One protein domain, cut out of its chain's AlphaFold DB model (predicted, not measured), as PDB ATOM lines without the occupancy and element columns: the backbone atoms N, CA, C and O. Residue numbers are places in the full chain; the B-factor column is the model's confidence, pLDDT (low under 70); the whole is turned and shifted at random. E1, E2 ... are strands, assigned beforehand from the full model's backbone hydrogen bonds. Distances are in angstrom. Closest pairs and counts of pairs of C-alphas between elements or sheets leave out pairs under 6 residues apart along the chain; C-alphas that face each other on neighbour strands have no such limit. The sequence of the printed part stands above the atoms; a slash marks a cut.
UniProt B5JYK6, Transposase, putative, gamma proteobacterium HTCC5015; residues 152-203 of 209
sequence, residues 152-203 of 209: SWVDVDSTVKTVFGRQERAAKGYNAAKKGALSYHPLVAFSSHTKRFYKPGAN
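Overview. This is residues 152 to 203 of the 209 residues of the protein "Transposase, putative" of gamma proteobacterium HTCC5015 (UniProt B5JYK6). With little regular structure, the domain is an elongated, two-stranded ribbon of E1 and E3, with a head of loops about E2 at one end. The loops, residues 159 to 181, pair briefly with E2 at residues 161 to 162 and 171 to 172; past E3, residues 197 to 198 fold back to pair with residues 189 to 190. The printed part has 52 residues, no named helix and strands E1, E2, E3, all strand by class with 13 residues in named elements; it is loose, radius of gyration of the C-alphas 13.2 A, spanning 38 by 23 by 15 A.

Along the chain. E1, residues 154 to 158, begins at C-alpha 154 (118.943, 108.767, 215.080) and is 13.3 A long. E2 is residues 182 to 184, 7.3 A. E3, residues 187 to 191, 13.7 A, ends at C-alpha 191 (121.304, 105.465, 216.898).

Arrangement. E1 and E3 are antiparallel neighbours at 156 degrees, with N 155 and O 190 2.8 A apart, within hydrogen-bond range. E2 pairs with no named strand and runs on into E3 at 32 degrees.

Size, cuts and confidence. The printed part has no cut. E1 to E2 is a long link of 23 residues. Residue 152 and residues 193 to 203 have pLDDT under 70.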
ATOM      1  N   SER A 152     113.996 105.138 219.621       68.44
ATOM      2  CA  SER A 152     115.383 105.405 219.231       68.44
ATOM      3  C   SER A 152     115.527 106.735 218.489       68.44
ATOM      4  O   SER A 152     114.871 106.986 217.483       68.44
ATOM      5  N   TRP A 153     116.421 107.590 218.988       81.69
ATOM      6  CA  TRP A 153     116.852 108.791 218.277       81.69
ATOM      7  C   TRP A 153     117.976 108.420 217.316       81.69
ATOM      8  O   TRP A 153     118.905 107.694 217.696       81.69
ATOM      9  N   VAL A 154     117.886 108.904 216.081       82.50
ATOM     10  CA  VAL A 154     118.943 108.767 215.080       82.50
ATOM     11  C   VAL A 154     119.574 110.132 214.886       82.50
ATOM     12  O   VAL A 154     118.922 111.056 214.413       82.50
ATOM     13  N   ASP A 155     120.834 110.228 215.273       84.94
ATOM     14  CA  ASP A 155     121.670 111.395 215.056       84.94
ATOM     15  C   ASP A 155     122.308 111.305 213.671       84.94
ATOM     16  O   ASP A 155     122.752 110.222 213.276       84.94
ATOM     17  N   VAL A 156     122.311 112.398 212.910       84.88
ATOM     18  CA  VAL A 156     122.829 112.422 211.537       84.88
ATOM     19  C   VAL A 156     123.785 113.589 211.388       84.88
ATOM     20  O   VAL A 156     123.365 114.726 211.191       84.88
ATOM     21  N   ASP A 157     125.072 113.268 211.376       83.06
ATOM     22  CA  ASP A 157     126.141 114.250 211.296       83.06
ATOM     23  C   ASP A 157     126.949 114.101 210.011       83.06
ATOM     24  O   ASP A 157     127.246 113.001 209.525       83.06
ATOM     25  N   SER A 158     127.368 115.239 209.462       82.25
ATOM     26  CA  SER A 158     128.392 115.263 208.421       82.25
ATOM     27  C   SER A 158     129.780 115.177 209.056       82.25
ATOM     28  O   SER A 158     130.074 115.872 210.024       82.25
ATOM     29  N   THR A 159     130.660 114.349 208.502       83.44
ATOM     30  CA  THR A 159     132.072 114.282 208.909       83.44
ATOM     31  C   THR A 159     132.958 114.725 207.754       83.44
ATOM     32  O   THR A 159     132.617 114.524 206.593       83.44
ATOM     33  N   VAL A 160     134.124 115.299 208.056       86.38
ATOM     34  CA  VAL A 160     135.141 115.623 207.049       86.38
ATOM     35  C   VAL A 160     136.322 114.675 207.195       86.38
ATOM     36  O   VAL A 160     136.951 114.609 208.251       86.38
ATOM     37  N   LYS A 161     136.666 113.962 206.121       86.38
ATOM     38  CA  LYS A 161     137.897 113.171 206.048       86.38
ATOM     39  C   LYS A 161     138.817 113.749 204.988       86.38
ATOM     40  O   LYS A 161     138.602 113.547 203.795       86.38
ATOM     41  N   THR A 162     139.853 114.454 205.428       87.94
ATOM     42  CA  THR A 162     140.917 114.947 204.546       87.94
ATOM     43  C   THR A 162     141.584 113.783 203.823       87.94
ATOM     44  O   THR A 162     141.960 112.793 204.456       87.94
ATOM     45  N   VAL A 163     141.767 113.922 202.511       86.31
ATOM     46  CA  VAL A 163     142.574 113.002 201.712       86.31
ATOM     47  C   VAL A 163     143.879 113.663 201.299       86.31
ATOM     48  O   VAL A 163     143.976 114.882 201.147       86.31
ATOM     49  N   PHE A 164     144.892 112.832 201.098       84.12
ATOM     50  CA  PHE A 164     146.174 113.247 200.553       84.12
ATOM     51  C   PHE A 164     146.317 112.631 199.156       84.12
ATOM     52  O   PHE A 164     146.077 111.435 198.973       84.12
ATOM     53  N   GLY A 165     146.654 113.459 198.164       86.38
ATOM     54  CA  GLY A 165     146.653 113.083 196.747       86.38
ATOM     55  C   GLY A 165     145.299 113.285 196.053       86.38
ATOM     56  O   GLY A 165     144.414 113.962 196.574       86.38
ATOM     57  N   ARG A 166     145.146 112.716 194.851       87.06
ATOM     58  CA  ARG A 166     143.934 112.819 194.016       87.06
ATOM     59  C   ARG A 166     143.149 111.507 194.054       87.06
ATOM     60  O   ARG A 166     143.335 110.649 193.199       87.06
ATOM     61  N   GLN A 167     142.316 111.339 195.078       85.56
ATOM     62  CA  GLN A 167     141.448 110.164 195.219       85.56
ATOM     63  C   GLN A 167     140.093 110.406 194.539       85.56
ATOM     64  O   GLN A 167     139.617 111.541 194.480       85.56
ATOM     65  N   GLU A 168     139.466 109.346 194.021       83.38
ATOM     66  CA  GLU A 168     138.164 109.443 193.349       83.38
ATOM     67  C   GLU A 168     137.117 110.053 194.296       83.38
ATOM     68  O   GLU A 168     137.048 109.673 195.466       83.38
ATOM     69  N   ARG A 169     136.292 110.981 193.788       83.12
ATOM     70  CA  ARG A 169     135.190 111.656 194.513       83.12
ATOM     71  C   ARG A 169     135.606 112.531 195.698       83.12
ATOM     72  O   ARG A 169     134.733 113.014 196.416       83.12
ATOM     73  N   ALA A 170     136.900 112.748 195.910       87.19
ATOM     74  CA  ALA A 170     137.347 113.760 196.850       87.19
ATOM     75  C   ALA A 170     137.205 115.141 196.203       87.19
ATOM     76  O   ALA A 170     137.645 115.354 195.073       87.19
ATOM     77  N   ALA A 171     136.597 116.079 196.922       85.50
ATOM     78  CA  ALA A 171     136.366 117.436 196.444       85.50
ATOM     79  C   ALA A 171     136.917 118.446 197.449       85.50
ATOM     80  O   ALA A 171     137.108 118.131 198.624       85.50
ATOM     81  N   LYS A 172     137.193 119.666 196.983       85.38
ATOM     82  CA  LYS A 172     137.467 120.779 197.894       85.38
ATOM     83  C   LYS A 172     136.140 121.208 198.513       85.38
ATOM     84  O   LYS A 172     135.183 121.467 197.791       85.38
ATOM     85  N   GLY A 173     136.105 121.283 199.834       80.31
ATOM     86  CA  GLY A 173     134.941 121.708 200.601       80.31
ATOM     87  C   GLY A 173     135.364 122.363 201.910       80.31
ATOM     88  O   GLY A 173     136.552 122.606 202.148       80.31
ATOM     89  N   TYR A 174     134.390 122.654 202.767       77.62
ATOM     90  CA  TYR A 174     134.662 123.201 204.091       77.62
ATOM     91  C   TYR A 174     135.408 122.176 204.958       77.62
ATOM     92  O   TYR A 174     134.854 121.152 205.340       77.62
ATOM     93  N   ASN A 175     136.669 122.453 205.286       83.44
ATOM     94  CA  ASN A 175     137.499 121.604 206.136       83.44
ATOM     95  C   ASN A 175     138.191 122.472 207.191       83.44
ATOM     96  O   ASN A 175     139.174 123.152 206.892       83.44
ATOM     97  N   ALA A 176     137.664 122.449 208.418       81.38
ATOM     98  CA  ALA A 176     138.164 123.263 209.524       81.38
ATOM     99  C   ALA A 176     139.617 122.923 209.897       81.38
ATOM    100  O   ALA A 176     140.402 123.819 210.189       81.38
ATOM    101  N   ALA A 177     139.990 121.641 209.822       82.06
ATOM    102  CA  ALA A 177     141.336 121.175 210.144       82.06
ATOM    103  C   ALA A 177     142.361 121.498 209.043       82.06
ATOM    104  O   ALA A 177     143.532 121.723 209.338       82.06
ATOM    105  N   LYS A 178     141.951 121.496 207.765       84.06
ATOM    106  CA  LYS A 178     142.856 121.766 206.638       84.06
ATOM    107  C   LYS A 178     142.145 122.453 205.469       84.06
ATOM    108  O   LYS A 178     141.719 121.805 204.511       84.06
ATOM    109  N   LYS A 179     142.051 123.785 205.537       84.69
ATOM    110  CA  LYS A 179     141.407 124.623 204.512       84.69
ATOM    111  C   LYS A 179     142.001 124.363 203.118       84.69
ATOM    112  O   LYS A 179     143.216 124.295 202.953       84.69
ATOM    113  N   GLY A 180     141.137 124.208 202.113       82.00
ATOM    114  CA  GLY A 180     141.529 124.035 200.706       82.00
ATOM    115  C   GLY A 180     142.035 122.638 200.313       82.00
ATOM    116  O   GLY A 180     142.300 122.410 199.128       82.00
ATOM    117  N   ALA A 181     142.148 121.701 201.260       86.81
ATOM    118  CA  ALA A 181     142.481 120.312 200.963       86.81
ATOM    119  C   ALA A 181     141.294 119.565 200.334       86.81
ATOM    120  O   ALA A 181     140.135 119.896 200.575       86.81
ATOM    121  N   LEU A 182     141.596 118.531 199.544       88.69
ATOM    122  CA  LEU A 182     140.583 117.578 199.101       88.69
ATOM    123  C   LEU A 182     140.099 116.760 200.307       88.69
ATOM    124  O   LEU A 182     140.903 116.319 201.136       88.69
ATOM    125  N   SER A 183     138.795 116.533 200.397       89.12
ATOM    126  CA  SER A 183     138.186 115.746 201.466       89.12
ATOM    127  C   SER A 183     136.973 114.959 200.988       89.12
ATOM    128  O   SER A 183     136.332 115.287 199.988       89.12
ATOM    129  N   TYR A 184     136.657 113.907 201.737       87.12
ATOM    130  CA  TYR A 184     135.345 113.278 201.721       87.12
ATOM    131  C   TYR A 184     134.445 113.931 202.767       87.12
ATOM    132  O   TYR A 184     134.899 114.224 203.874       87.12
ATOM    133  N   HIS A 185     133.169 114.090 202.418       85.50
ATOM    134  CA  HIS A 185     132.120 114.607 203.297       85.50
ATOM    135  C   HIS A 185     131.010 113.564 203.502       85.50
ATOM    136  O   HIS A 185     129.897 113.754 203.006       85.50
ATOM    137  N   PRO A 186     131.293 112.403 204.125       83.62
ATOM    138  CA  PRO A 186     130.255 111.420 204.393       83.62
ATOM    139  C   PRO A 186     129.223 111.967 205.384       83.62
ATOM    140  O   PRO A 186     129.577 112.548 206.411       83.62
ATOM    141  N   LEU A 187     127.950 111.709 205.087       85.00
ATOM    142  CA  LEU A 187     126.887 111.747 206.083       85.00
ATOM    143  C   LEU A 187     126.907 110.420 206.836       85.00
ATOM    144  O   LEU A 187     126.923 109.350 206.218       85.00
ATOM    145  N   VAL A 188     126.908 110.494 208.159       83.31
ATOM    146  CA  VAL A 188     126.889 109.328 209.031       83.31
ATOM    147  C   VAL A 188     125.692 109.429 209.956       83.31
ATOM    148  O   VAL A 188     125.437 110.484 210.520       83.31
ATOM    149  N   ALA A 189     124.962 108.324 210.105       83.81
ATOM    150  CA  ALA A 189     123.826 108.251 211.006       83.81
ATOM    151  C   ALA A 189     124.099 107.259 212.144       83.81
ATOM    152  O   ALA A 189     124.522 106.127 211.892       83.81
ATOM    153  N   PHE A 190     123.833 107.654 213.387       81.06
ATOM    154  CA  PHE A 190     124.004 106.820 214.574       81.06
ATOM    155  C   PHE A 190     122.721 106.752 215.397       81.06
ATOM    156  O   PHE A 190     122.111 107.770 215.690       81.06
ATOM    157  N   SER A 191     122.322 105.560 215.843       79.75
ATOM    158  CA  SER A 191     121.304 105.465 216.898       79.75
ATOM    159  C   SER A 191     121.943 105.785 218.247       79.75
ATOM    160  O   SER A 191     122.904 105.124 218.644       79.75
ATOM    161  N   SER A 192     121.401 106.762 218.973       72.62
ATOM    162  CA  SER A 192     121.937 107.181 220.275       72.62
ATOM    163  C   SER A 192     121.869 106.069 221.327       72.62
ATOM    164  O   SER A 192     122.798 105.925 222.124       72.62
ATOM    165  N   HIS A 193     120.808 105.258 221.266       68.50
ATOM    166  CA  HIS A 193     120.514 104.180 222.208       68.50
ATOM    167  C   HIS A 193     121.320 102.908 221.915       68.50
ATOM    168  O   HIS A 193     121.945 102.345 222.804       68.50
ATOM    169  N   THR A 194     121.372 102.483 220.648       69.50
ATOM    170  CA  THR A 194     122.030 101.217 220.260       69.50
ATOM    171  C   THR A 194     123.463 101.401 219.749       69.50
ATOM    172  O   THR A 194     124.116 100.426 219.380       69.50
ATOM    173  N   LYS A 195     123.944 102.652 219.657       67.69
ATOM    174  CA  LYS A 195     125.225 103.050 219.031       67.69
ATOM    175  C   LYS A 195     125.416 102.482 217.620       67.69
ATOM    176  O   LYS A 195     126.529 102.301 217.128       67.69
ATOM    177  N   ARG A 196     124.305 102.200 216.938       67.75
ATOM    178  CA  ARG A 196     124.294 101.578 215.620       67.75
ATOM    179  C   ARG A 196     124.646 102.590 214.543       67.75
ATOM    180  O   ARG A 196     123.951 103.587 214.411       67.75
ATOM    181  N   PHE A 197     125.619 102.256 213.698       69.62
ATOM    182  CA  PHE A 197     125.893 102.975 212.452       69.62
ATOM    183  C   PHE A 197     124.863 102.625 211.369       69.62
ATOM    184  O   PHE A 197     124.651 101.445 211.062       69.62
ATOM    185  N   TYR A 198     124.275 103.633 210.742       69.62
ATOM    186  CA  TYR A 198     123.456 103.524 209.546       69.62
ATOM    187  C   TYR A 198     124.142 104.286 208.422       69.62
ATOM    188  O   TYR A 198     124.657 105.386 208.614       69.62
ATOM    189  N   LYS A 199     124.109 103.704 207.228       66.88
ATOM    190  CA  LYS A 199     124.422 104.443 206.017       66.88
ATOM    191  C   LYS A 199     123.173 105.240 205.642       66.88
ATOM    192  O   LYS A 199     122.137 104.616 205.398       66.88
ATOM    193  N   PRO A 200     123.236 106.578 205.591       59.22
ATOM    194  CA  PRO A 200     122.144 107.361 205.037       59.22
ATOM    195  C   PRO A 200     121.930 106.908 203.594       59.22
ATOM    196  O   PRO A 200     122.891 106.791 202.828       59.22
ATOM    197  N   GLY A 201     120.689 106.578 203.231       53.09
ATOM    198  CA  GLY A 201     120.370 106.171 201.867       53.09
ATOM    199  C   GLY A 201     120.874 107.229 200.889       53.09
ATOM    200  O   GLY A 201     120.606 108.417 201.066       53.09
ATOM    201  N   ALA A 202     121.616 106.811 199.862       42.31
ATOM    202  CA  ALA A 202     121.985 107.689 198.762       42.31
ATOM    203  C   ALA A 202     120.713 108.005 197.966       42.31
ATOM    204  O   ALA A 202     120.422 107.368 196.955       42.31
ATOM    205  N   ASN A 203     119.928 108.966 198.447       32.78
ATOM    206  CA  ASN A 203     118.849 109.544 197.673       32.78
ATOM    207  C   ASN A 203     119.523 110.292 196.516       32.78
ATOM    208  O   ASN A 203     119.978 111.423 196.668       32.78
TER     209      ASN A 203